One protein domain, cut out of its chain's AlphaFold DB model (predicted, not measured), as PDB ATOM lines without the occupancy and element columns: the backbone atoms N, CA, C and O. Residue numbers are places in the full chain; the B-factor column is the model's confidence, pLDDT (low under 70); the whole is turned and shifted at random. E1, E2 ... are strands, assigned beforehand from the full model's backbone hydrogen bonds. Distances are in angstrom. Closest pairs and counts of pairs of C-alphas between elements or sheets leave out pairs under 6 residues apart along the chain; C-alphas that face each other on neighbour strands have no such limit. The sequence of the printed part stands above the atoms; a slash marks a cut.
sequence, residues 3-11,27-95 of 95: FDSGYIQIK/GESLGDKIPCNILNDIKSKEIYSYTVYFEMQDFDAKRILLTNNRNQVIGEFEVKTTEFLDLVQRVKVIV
ATOM      1  N   PHE A   3      89.801 -55.623   8.613       65.81
ATOM      2  CA  PHE A   3      90.399 -54.297   8.668       65.81
ATOM      3  C   PHE A   3      90.767 -53.911   7.243       65.81
ATOM      4  O   PHE A   3      91.575 -54.598   6.618       65.81
ATOM      5  N   ASP A   4      90.172 -52.840   6.737       82.12
ATOM      6  CA  ASP A   4      90.603 -52.219   5.489       82.12
ATOM      7  C   ASP A   4      91.049 -50.784   5.770       82.12
ATOM      8  O   ASP A   4      90.501 -50.106   6.640       82.12
ATOM      9  N   SER A   5      92.070 -50.325   5.061       90.31
ATOM     10  CA  SER A   5      92.485 -48.922   5.124       90.31
ATOM     11  C   SER A   5      91.704 -48.135   4.081       90.31
ATOM     12  O   SER A   5      91.400 -48.653   3.007       90.31
ATOM     13  N   GLY A   6      91.382 -46.882   4.369       93.25
ATOM     14  CA  GLY A   6      90.571 -46.074   3.473       93.25
ATOM     15  C   GLY A   6      90.527 -44.608   3.864       93.25
ATOM     16  O   GLY A   6      91.402 -44.105   4.568       93.25
ATOM     17  N   TYR A   7      89.486 -43.931   3.398       95.25
ATOM     18  CA  TYR A   7      89.236 -42.523   3.655       95.25
ATOM     19  C   TYR A   7      87.795 -42.311   4.107       95.25
ATOM     20  O   TYR A   7      86.864 -42.900   3.548       95.25
ATOM     21  N   ILE A   8      87.635 -41.429   5.088       94.50
ATOM     22  CA  ILE A   8      86.356 -40.878   5.520       94.50
ATOM     23  C   ILE A   8      86.275 -39.425   5.048       94.50
ATOM     24  O   ILE A   8      87.231 -38.664   5.189       94.50
ATOM     25  N   GLN A   9      85.147 -39.052   4.448       94.94
ATOM     26  CA  GLN A   9      84.854 -37.676   4.048       94.94
ATOM     27  C   GLN A   9      83.532 -37.244   4.665       94.94
ATOM     28  O   GLN A   9      82.546 -37.980   4.602       94.94
ATOM     29  N   ILE A  10      83.504 -36.043   5.239       93.25
ATOM     30  CA  ILE A  10      82.281 -35.453   5.784       93.25
ATOM     31  C   ILE A  10      81.403 -35.011   4.617       93.25
ATOM     32  O   ILE A  10      81.860 -34.281   3.736       93.25
ATOM     33  N   LYS A  11      80.145 -35.450   4.602       90.62
ATOM     34  CA  LYS A  11      79.167 -35.010   3.609       90.62
ATOM     35  C   LYS A  11      78.296 -33.923   4.222       90.62
ATOM     36  O   LYS A  11      77.546 -34.172   5.167       90.62
ATOM     37  N   GLY A  27      72.681 -27.944  -2.256       76.56
ATOM     38  CA  GLY A  27      73.908 -28.543  -2.774       76.56
ATOM     39  C   GLY A  27      74.497 -29.528  -1.774       76.56
ATOM     40  O   GLY A  27      74.477 -29.278  -0.568       76.56
ATOM     41  N   GLU A  28      75.048 -30.631  -2.268       82.88
ATOM     42  CA  GLU A  28      75.855 -31.546  -1.462       82.88
ATOM     43  C   GLU A  28      77.335 -31.270  -1.725       82.88
ATOM     44  O   GLU A  28      77.763 -31.187  -2.877       82.88
ATOM     45  N   SER A  29      78.123 -31.131  -0.660       85.62
ATOM     46  CA  SER A  29      79.576 -31.012  -0.743       85.62
ATOM     47  C   SER A  29      80.250 -32.098   0.087       85.62
ATOM     48  O   SER A  29      79.744 -32.536   1.126       85.62
ATOM     49  N   LEU A  30      81.400 -32.557  -0.398       89.31
ATOM     50  CA  LEU A  30      82.276 -33.470   0.321       89.31
ATOM     51  C   LEU A  30      83.446 -32.672   0.889       89.31
ATOM     52  O   LEU A  30      84.061 -31.882   0.173       89.31
ATOM     53  N   GLY A  31      83.734 -32.891   2.167       88.38
ATOM     54  CA  GLY A  31      84.921 -32.367   2.829       88.38
ATOM     55  C   GLY A  31      86.187 -33.142   2.464       88.38
ATOM     56  O   GLY A  31      86.189 -34.025   1.594       88.38
ATOM     57  N   ASP A  32      87.265 -32.822   3.174       91.31
ATOM     58  CA  ASP A  32      88.581 -33.414   2.955       91.31
ATOM     59  C   ASP A  32      88.612 -34.920   3.234       91.31
ATOM     60  O   ASP A  32      87.871 -35.457   4.063       91.31
ATOM     61  N   LYS A  33      89.503 -35.614   2.519       93.06
ATOM     62  CA  LYS A  33      89.774 -37.037   2.728       93.06
ATOM     63  C   LYS A  33      90.618 -37.222   3.977       93.06
ATOM     64  O   LYS A  33      91.808 -36.924   3.967       93.06
ATOM     65  N   ILE A  34      90.017 -37.797   5.009       94.69
ATOM     66  CA  ILE A  34      90.702 -38.148   6.251       94.69
ATOM     67  C   ILE A  34      91.088 -39.632   6.173       94.69
ATOM     68  O   ILE A  34      90.204 -40.478   6.010       94.69
ATOM     69  N   PRO A  35      92.381 -39.988   6.256       94.62
ATOM     70  CA  PRO A  35      92.808 -41.383   6.302       94.62
ATOM     71  C   PRO A  35      92.219 -42.105   7.520       94.62
ATOM     72  O   PRO A  35      92.279 -41.601   8.640       94.62
ATOM     73  N   CYS A  36      91.656 -43.297   7.321       93.81
ATOM     74  CA  CYS A  36      91.030 -44.059   8.397       93.81
ATOM     75  C   CYS A  36      91.202 -45.575   8.236       93.81
ATOM     76  O   CYS A  36      91.490 -46.095   7.156       93.81
ATOM     77  N   ASN A  37      91.002 -46.287   9.343       93.44
ATOM     78  CA  ASN A  37      90.871 -47.737   9.377       93.44
ATOM     79  C   ASN A  37      89.393 -48.093   9.499       93.44
ATOM     80  O   ASN A  37      88.719 -47.626  10.416       93.44
ATOM     81  N   ILE A  38      88.912 -48.935   8.594       92.56
ATOM     82  CA  ILE A  38      87.516 -49.336   8.478       92.56
ATOM     83  C   ILE A  38      87.394 -50.774   8.961       92.56
ATOM     84  O   ILE A  38      88.058 -51.685   8.462       92.56
ATOM     85  N   LEU A  39      86.523 -50.965   9.938       90.31
ATOM     86  CA  LEU A  39      86.169 -52.246  10.504       90.31
ATOM     87  C   LEU A  39      84.752 -52.612  10.077       90.31
ATOM     88  O   LEU A  39      83.820 -51.861  10.349       90.31
ATOM     89  N   ASN A  40      84.573 -53.771   9.447       85.94
ATOM     90  CA  ASN A  40      83.235 -54.288   9.159       85.94
ATOM     91  C   ASN A  40      82.706 -55.114  10.344       85.94
ATOM     92  O   ASN A  40      83.210 -56.214  10.615       85.94
ATOM     93  N   ASP A  41      81.684 -54.585  11.015       76.94
ATOM     94  CA  ASP A  41      80.926 -55.248  12.071       76.94
ATOM     95  C   ASP A  41      79.702 -55.930  11.452       76.94
ATOM     96  O   ASP A  41      78.644 -55.330  11.245       76.94
ATOM     97  N   ILE A  42      79.847 -57.221  11.152       69.38
ATOM     98  CA  ILE A  42      78.753 -58.051  10.641       69.38
ATOM     99  C   ILE A  42      77.852 -58.424  11.826       69.38
ATOM    100  O   ILE A  42      78.161 -59.356  12.569       69.38
ATOM    101  N   LYS A  43      76.738 -57.706  12.014       63.59
ATOM    102  CA  LYS A  43      75.727 -58.052  13.034       63.59
ATOM    103  C   LYS A  43      74.727 -59.109  12.546       63.59
ATOM    104  O   LYS A  43      74.276 -59.924  13.345       63.59
ATOM    105  N   SER A  44      74.396 -59.131  11.253       59.59
ATOM    106  CA  SER A  44      73.581 -60.170  10.596       59.59
ATOM    107  C   SER A  44      73.839 -60.168   9.079       59.59
ATOM    108  O   SER A  44      74.480 -59.250   8.574       59.59
ATOM    109  N   LYS A  45      73.343 -61.171   8.334       59.03
ATOM    110  CA  LYS A  45      73.521 -61.292   6.865       59.03
ATOM    111  C   LYS A  45      73.034 -60.079   6.048       59.03
ATOM    112  O   LYS A  45      73.361 -60.005   4.868       59.03
ATOM    113  N   GLU A  46      72.277 -59.160   6.647       56.31
ATOM    114  CA  GLU A  46      71.599 -58.062   5.941       56.31
ATOM    115  C   GLU A  46      71.925 -56.662   6.489       56.31
ATOM    116  O   GLU A  46      71.605 -55.673   5.836       56.31
ATOM    117  N   ILE A  47      72.580 -56.549   7.653       61.00
ATOM    118  CA  ILE A  47      72.913 -55.253   8.264       61.00
ATOM    119  C   ILE A  47      74.427 -55.151   8.434       61.00
ATOM    120  O   ILE A  47      75.007 -55.734   9.355       61.00
ATOM    121  N   TYR A  48      75.051 -54.381   7.546       69.19
ATOM    122  CA  TYR A  48      76.442 -53.966   7.682       69.19
ATOM    123  C   TYR A  48      76.500 -52.732   8.583       69.19
ATOM    124  O   TYR A  48      75.885 -51.712   8.283       69.19
ATOM    125  N   SER A  49      77.225 -52.840   9.692       83.19
ATOM    126  CA  SER A  49      77.684 -51.684  10.465       83.19
ATOM    127  C   SER A  49      79.186 -51.553  10.292       83.19
ATOM    128  O   SER A  49      79.879 -52.567  10.208       83.19
ATOM    129  N   TYR A  50      79.687 -50.324  10.242       90.12
ATOM    130  CA  TYR A  50      81.121 -50.087  10.150       90.12
ATOM    131  C   TYR A  50      81.593 -49.284  11.351       90.12
ATOM    132  O   TYR A  50      80.980 -48.286  11.726       90.12
ATOM    133  N   THR A  51      82.716 -49.703  11.924       92.56
ATOM    134  CA  THR A  51      83.444 -48.897  12.899       92.56
ATOM    135  C   THR A  51      84.687 -48.329  12.233       92.56
ATOM    136  O   THR A  51      85.493 -49.057  11.662       92.56
ATOM    137  N   VAL A  52      84.853 -47.017  12.301       93.50
ATOM    138  CA  VAL A  52      85.920 -46.277  11.634       93.50
ATOM    139  C   VAL A  52      86.817 -45.646  12.687       93.50
ATOM    140  O   VAL A  52      86.322 -45.034  13.628       93.50
ATOM    141  N   TYR A  53      88.131 -45.781  12.525       94.62
ATOM    142  CA  TYR A  53      89.128 -45.181  13.410       94.62
ATOM    143  C   TYR A  53      90.074 -44.274  12.626       94.62
ATOM    144  O   TYR A  53      90.674 -44.722  11.648       94.62
ATOM    145  N   PHE A  54      90.272 -43.042  13.084       94.56
ATOM    146  CA  PHE A  54      91.234 -42.089  12.512       94.56
ATOM    147  C   PHE A  54      91.932 -41.287  13.617       94.56
ATOM    148  O   PHE A  54      91.634 -41.472  14.799       94.56
ATOM    149  N   GLU A  55      92.923 -40.478  13.244       94.25
ATOM    150  CA  GLU A  55      93.690 -39.657  14.188       94.25
ATOM    151  C   GLU A  55      92.805 -38.642  14.925       94.25
ATOM    152  O   GLU A  55      91.750 -38.244  14.432       94.25
ATOM    153  N   MET A  56      93.222 -38.254  16.134       94.19
ATOM    154  CA  MET A  56      92.520 -37.260  16.945       94.19
ATOM    155  C   MET A  56      92.446 -35.918  16.214       94.19
ATOM    156  O   MET A  56      93.467 -35.297  15.930       94.19
ATOM    157  N   GLN A  57      91.229 -35.463  15.949       92.94
ATOM    158  CA  GLN A  57      90.935 -34.160  15.365       92.94
ATOM    159  C   GLN A  57      89.479 -33.800  15.659       92.94
ATOM    160  O   GLN A  57      88.675 -34.683  15.975       92.94
ATOM    161  N   ASP A  58      89.130 -32.525  15.507       89.69
ATOM    162  CA  ASP A  58      87.737 -32.102  15.591       89.69
ATOM    163  C   ASP A  58      86.917 -32.814  14.511       89.69
ATOM    164  O   ASP A  58      87.240 -32.787  13.320       89.69
ATOM    165  N   PHE A  59      85.858 -33.493  14.943       90.75
ATOM    166  CA  PHE A  59      84.990 -34.249  14.055       90.75
ATOM    167  C   PHE A  59      83.538 -34.115  14.497       90.75
ATOM    168  O   PHE A  59      83.131 -34.660  15.523       90.75
ATOM    169  N   ASP A  60      82.758 -33.418  13.680       87.81
ATOM    170  CA  ASP A  60      81.307 -33.346  13.791       87.81
ATOM    171  C   ASP A  60      80.705 -33.530  12.396       87.81
ATOM    172  O   ASP A  60      80.944 -32.744  11.476       87.81
ATOM    173  N   ALA A  61      79.977 -34.627  12.211       90.19
ATOM    174  CA  ALA A  61      79.396 -34.997  10.934       90.19
ATOM    175  C   ALA A  61      78.096 -35.762  11.155       90.19
ATOM    176  O   ALA A  61      78.037 -36.689  11.956       90.19
ATOM    177  N   LYS A  62      77.064 -35.422  10.375       91.75
ATOM    178  CA  LYS A  62      75.813 -36.198  10.327       91.75
ATOM    179  C   LYS A  62      75.892 -37.348   9.333       91.75
ATOM    180  O   LYS A  62      75.340 -38.416   9.569       91.75
ATOM    181  N   ARG A  63      76.563 -37.124   8.202       93.25
ATOM    182  CA  ARG A  63      76.738 -38.109   7.135       93.25
ATOM    183  C   ARG A  63      78.173 -38.131   6.662       93.25
ATOM    184  O   ARG A  63      78.845 -37.100   6.627       93.25
ATOM    185  N   ILE A  64      78.610 -39.316   6.268       94.44
ATOM    186  CA  ILE A  64      79.958 -39.553   5.778       94.44
ATOM    187  C   ILE A  64      79.930 -40.397   4.511       94.44
ATOM    188  O   ILE A  64      79.021 -41.200   4.296       94.44
ATOM    189  N   LEU A  65      80.966 -40.232   3.702       94.69
ATOM    190  CA  LEU A  65      81.293 -41.114   2.592       94.69
ATOM    191  C   LEU A  65      82.510 -41.951   2.989       94.69
ATOM    192  O   LEU A  65      83.547 -41.394   3.361       94.69
ATOM    193  N   LEU A  66      82.391 -43.276   2.892       93.38
ATOM    194  CA  LEU A  66      83.510 -44.193   3.090       93.38
ATOM    195  C   LEU A  66      84.060 -44.666   1.751       93.38
ATOM    196  O   LEU A  66      83.326 -45.135   0.880       93.38
ATOM    197  N   THR A  67      85.378 -44.572   1.614       94.31
ATOM    198  CA  THR A  67      86.125 -45.020   0.437       94.31
ATOM    199  C   THR A  67      87.234 -45.966   0.886       94.31
ATOM    200  O   THR A  67      87.927 -45.669   1.853       94.31
ATOM    201  N   ASN A  68      87.432 -47.092   0.204       90.94
ATOM    202  CA  ASN A  68      88.531 -48.014   0.518       90.94
ATOM    203  C   ASN A  68      89.888 -47.538  -0.050       90.94
ATOM    204  O   ASN A  68      89.976 -46.559  -0.795       90.94
ATOM    205  N   ASN A  69      90.966 -48.262   0.257       89.38
ATOM    206  CA  ASN A  69      92.322 -48.001  -0.251       89.38
ATOM    207  C   ASN A  69      92.458 -48.100  -1.782       89.38
ATOM    208  O   ASN A  69      93.423 -47.585  -2.343       89.38
ATOM    209  N   ARG A  70      91.493 -48.719  -2.471       89.00
ATOM    210  CA  ARG A  70      91.413 -48.779  -3.940       89.00
ATOM    211  C   ARG A  70      90.655 -47.593  -4.540       89.00
ATOM    212  O   ARG A  70      90.358 -47.618  -5.731       89.00
ATOM    213  N   ASN A  71      90.335 -46.573  -3.740       86.88
ATOM    214  CA  ASN A  71      89.486 -45.443  -4.121       86.88
ATOM    215  C   ASN A  71      88.070 -45.855  -4.573       86.88
ATOM    216  O   ASN A  71      87.415 -45.120  -5.309       86.88
ATOM    217  N   GLN A  72      87.583 -47.019  -4.139       90.38
ATOM    218  CA  GLN A  72      86.216 -47.461  -4.397       90.38
ATOM    219  C   GLN A  72      85.312 -46.993  -3.261       90.38
ATOM    220  O   GLN A  72      85.628 -47.177  -2.083       90.38
ATOM    221  N   VAL A  73      84.175 -46.407  -3.623       92.31
ATOM    222  CA  VAL A  73      83.153 -45.994  -2.662       92.31
ATOM    223  C   VAL A  73      82.526 -47.242  -2.045       92.31
ATOM    224  O   VAL A  73      81.952 -48.067  -2.754       92.31
ATOM    225  N   ILE A  74      82.649 -47.371  -0.725       90.25
ATOM    226  CA  ILE A  74      81.972 -48.406   0.067       90.25
ATOM    227  C   ILE A  74      80.498 -48.029   0.217       90.25
ATOM    228  O   ILE A  74      79.620 -48.878   0.085       90.25
ATOM    229  N   GLY A  75      80.235 -46.747   0.475       90.69
ATOM    230  CA  GLY A  75      78.886 -46.213   0.590       90.69
ATOM    231  C   GLY A  75      78.831 -44.904   1.364       90.69
ATOM    232  O   GLY A  75      79.837 -44.416   1.889       90.69
ATOM    233  N   GLU A  76      77.623 -44.361   1.430       92.75
ATOM    234  CA  GLU A  76      77.275 -43.231   2.283       92.75
ATOM    235  C   GLU A  76      76.531 -43.729   3.513       92.75
ATOM    236  O   GLU A  76      75.629 -44.562   3.406       92.75
ATOM    237  N   PHE A  77      76.895 -43.195   4.676       92.00
ATOM    238  CA  PHE A  77      76.326 -43.630   5.942       92.00
ATOM    239  C   PHE A  77      76.018 -42.448   6.856       92.00
ATOM    240  O   PHE A  77      76.669 -41.402   6.801       92.00
ATOM    241  N   GLU A  78      75.014 -42.630   7.707       92.44
ATOM    242  CA  GLU A  78      74.693 -41.703   8.787       92.44
ATOM    243  C   GLU A  78      75.532 -42.037  10.022       92.44
ATOM    244  O   GLU A  78      75.687 -43.205  10.384       92.44
ATOM    245  N   VAL A  79      76.087 -41.010  10.661       93.06
ATOM    246  CA  VAL A  79      76.893 -41.178  11.871       93.06
ATOM    247  C   VAL A  79      75.973 -41.491  13.041       93.06
ATOM    248  O   VAL A  79      75.117 -40.687  13.404       93.06
ATOM    249  N   LYS A  80      76.159 -42.663  13.652       92.31
ATOM    250  CA  LYS A  80      75.387 -43.083  14.830       92.31
ATOM    251  C   LYS A  80      76.037 -42.611  16.118       92.31
ATOM    252  O   LYS A  80      75.355 -42.181  17.044       92.31
ATOM    253  N   THR A  81      77.354 -42.752  16.213       92.62
ATOM    254  CA  THR A  81      78.105 -42.406  17.423       92.62
ATOM    255  C   THR A  81      79.522 -41.996  17.058       92.62
ATOM    256  O   THR A  81      80.151 -42.642  16.221       92.62
ATOM    257  N   THR A  82      80.016 -40.964  17.736       94.62
ATOM    258  CA  THR A  82      81.409 -40.514  17.695       94.62
ATOM    259  C   THR A  82      81.971 -40.584  19.111       94.62
ATOM    260  O   THR A  82      81.393 -40.024  20.040       94.62
ATOM    261  N   GLU A  83      83.085 -41.284  19.280       95.00
ATOM    262  CA  GLU A  83      83.808 -41.431  20.542       95.00
ATOM    263  C   GLU A  83      85.233 -40.894  20.365       95.00
ATOM    264  O   GLU A  83      85.967 -41.333  19.476       95.00
ATOM    265  N   PHE A  84      85.640 -39.970  21.233       94.69
ATOM    266  CA  PHE A  84      87.009 -39.465  21.291       94.69
ATOM    267  C   PHE A  84      87.807 -40.308  22.289       94.69
ATOM    268  O   PHE A  84      87.470 -40.386  23.469       94.69
ATOM    269  N   LEU A  85      88.832 -41.005  21.801       93.38
ATOM    270  CA  LEU A  85      89.662 -41.917  22.582       93.38
ATOM    271  C   LEU A  85      90.994 -41.238  22.924       93.38
ATOM    272  O   LEU A  85      92.031 -41.540  22.326       93.38
ATOM    273  N   ASP A  86      90.968 -40.342  23.912       90.25
ATOM    274  CA  ASP A  86      92.106 -39.485  24.289       90.25
ATOM    275  C   ASP A  86      93.389 -40.272  24.606       90.25
ATOM    276  O   ASP A  86      94.486 -39.868  24.225       90.25
ATOM    277  N   LEU A  87      93.270 -41.437  25.251       90.19
ATOM    278  CA  LEU A  87      94.424 -42.260  25.642       90.19
ATOM    279  C   LEU A  87      95.227 -42.793  24.449       90.19
ATOM    280  O   LEU A  87      96.427 -43.027  24.575       90.19
ATOM    281  N   VAL A  88      94.570 -43.010  23.307       91.12
ATOM    282  CA  VAL A  88      95.208 -43.523  22.084       91.12
ATOM    283  C   VAL A  88      95.264 -42.478  20.972       91.12
ATOM    284  O   VAL A  88      95.700 -42.811  19.873       91.12
ATOM    285  N   GLN A  89      94.838 -41.240  21.257       93.44
ATOM    286  CA  GLN A  89      94.782 -40.123  20.310       93.44
ATOM    287  C   GLN A  89      94.068 -40.510  19.005       93.44
ATOM    288  O   GLN A  89      94.579 -40.310  17.902       93.44
ATOM    289  N   ARG A  90      92.872 -41.102  19.133       93.50
ATOM    290  CA  ARG A  90      92.040 -41.507  17.992       93.50
ATOM    291  C   ARG A  90      90.590 -41.107  18.171       93.50
ATOM    292  O   ARG A  90      90.081 -41.085  19.287       93.50
ATOM    293  N   VAL A  91      89.906 -40.917  17.053       94.81
ATOM    294  CA  VAL A  91      88.446 -40.831  17.001       94.81
ATOM    295  C   VAL A  91      87.899 -42.157  16.488       94.81
ATOM    296  O   VAL A  91      88.429 -42.732  15.534       94.81
ATOM    297  N   LYS A  92      86.842 -42.651  17.130       94.25
ATOM    298  CA  LYS A  92      86.071 -43.823  16.719       94.25
ATOM    299  C   LYS A  92      84.680 -43.375  16.289       94.25
ATOM    300  O   LYS A  92      83.974 -42.728  17.054       94.25
ATOM    301  N   VAL A  93      84.269 -43.761  15.090       93.88
ATOM    302  CA  VAL A  93      82.951 -43.443  14.534       93.88
ATOM    303  C   VAL A  93      82.238 -44.734  14.172       93.88
ATOM    304  O   VAL A  93      82.805 -45.582  13.491       93.88
ATOM    305  N   ILE A  94      80.998 -44.886  14.627       92.50
ATOM    306  CA  ILE A  94      80.136 -46.017  14.276       92.50
ATOM    307  C   ILE A  94      79.088 -45.528  13.283       92.50
ATOM    308  O   ILE A  94      78.384 -44.550  13.558       92.50
ATOM    309  N   VAL A  95      78.969 -46.240  12.162       90.75
ATOM    310  CA  VAL A  95      77.976 -45.990  11.112       90.75
ATOM    311  C   VAL A  95      77.151 -47.221  10.763       90.75
ATOM    312  O   VAL A  95      77.586 -48.370  11.013       90.75
TER     313      VAL A  95
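What this domain is: This is residues 3 to 11 and 27 to 95 of the 95 residues of an uncharacterized protein of Polaribacter sp. IC073 (UniProt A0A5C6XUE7). One strongly twisted sheet of seven strands is bent back on itself like a half-open barrel: the leaf of E6 and E5 faces the larger leaf of E3, E4, E8 and E7, with E1 as the hinge. The tip of the hairpin of E3 and E4, residues 42 to 48, sticks out at one end, and the small strand E2 lies off the sheet near the end of E1. The printed part has 78 residues with eight named strands, E1 to E8 in order along the chain, and no named helix; the class is all strand. The sheet's order is E6, E5, E1, E3, E4, E8, E7, all antiparallel. The whole is compact, with a radius of gyration of the C-alphas of 12.0 A and spans of 34 by 32 by 23 A.

How they stand to each other: The sheet runs from edge strand E6, residues 73 to 78, through E5, residues 63 to 68, E1, residues 3 to 11, E3, residues 34 to 44, E4, residues 47 to 55, and E8, residues 90 to 94, to edge strand E7, residues 81 to 85. It is a folded sheet, one sheet in two leaves that face each other, with 21 pairs of C-alphas within 11 A. E1 bends by 58 degrees at residue 6, and E3 bends by 51 degrees at residue 37. Across E1 and E3, N 6 and O 36 are 2.9 A apart, within hydrogen-bond range. E5 is antiparallel to E1, with N 7 and O 67 at 2.8 A. In the hairpin of E5 and E6, N 74 and O 66 are 2.8 A apart. In the hairpin of E3 and E4, N 39 and O 51 are 2.8 A apart. E4 and E8 have N 52 and O 93 at 2.8 A, and the hairpin of E7 and E8 has N 83 and O 92 at 2.8 A. E6 runs on into E7 across a break of 2 residues, at 100 degrees, yet the two are apart. E2, residues 27 to 30, pairs with no named strand; its closest C-alpha to E1 is that of Leu 30, 4.8 A from that of Lys 11.

Where its parts are: E1 begins at C-alpha 3 (90.399, -54.297, 8.668) and is 22.9 A long. E3, the longest strand by residues, measures 28.2 A and ends at C-alpha 44 (73.581, -60.170, 10.596). E4 measures 26.6 A, E5 16.8 A and E6 14.9 A. E8 ends at C-alpha 94 (80.136, -46.017, 14.276).

The domain as a whole: The two C-alphas farthest apart are those of Gly 27 and Leu 87, at 37.6 A. Residues 12 to 26 are not printed, and C-alphas 11 and 27 are 10.5 A apart across this cut. Of the links printed whole, E4 to E5 is short, the others are tight. The mean pLDDT of the printed part is 88.4; residue 3 and residues 42 to 48 are under 70.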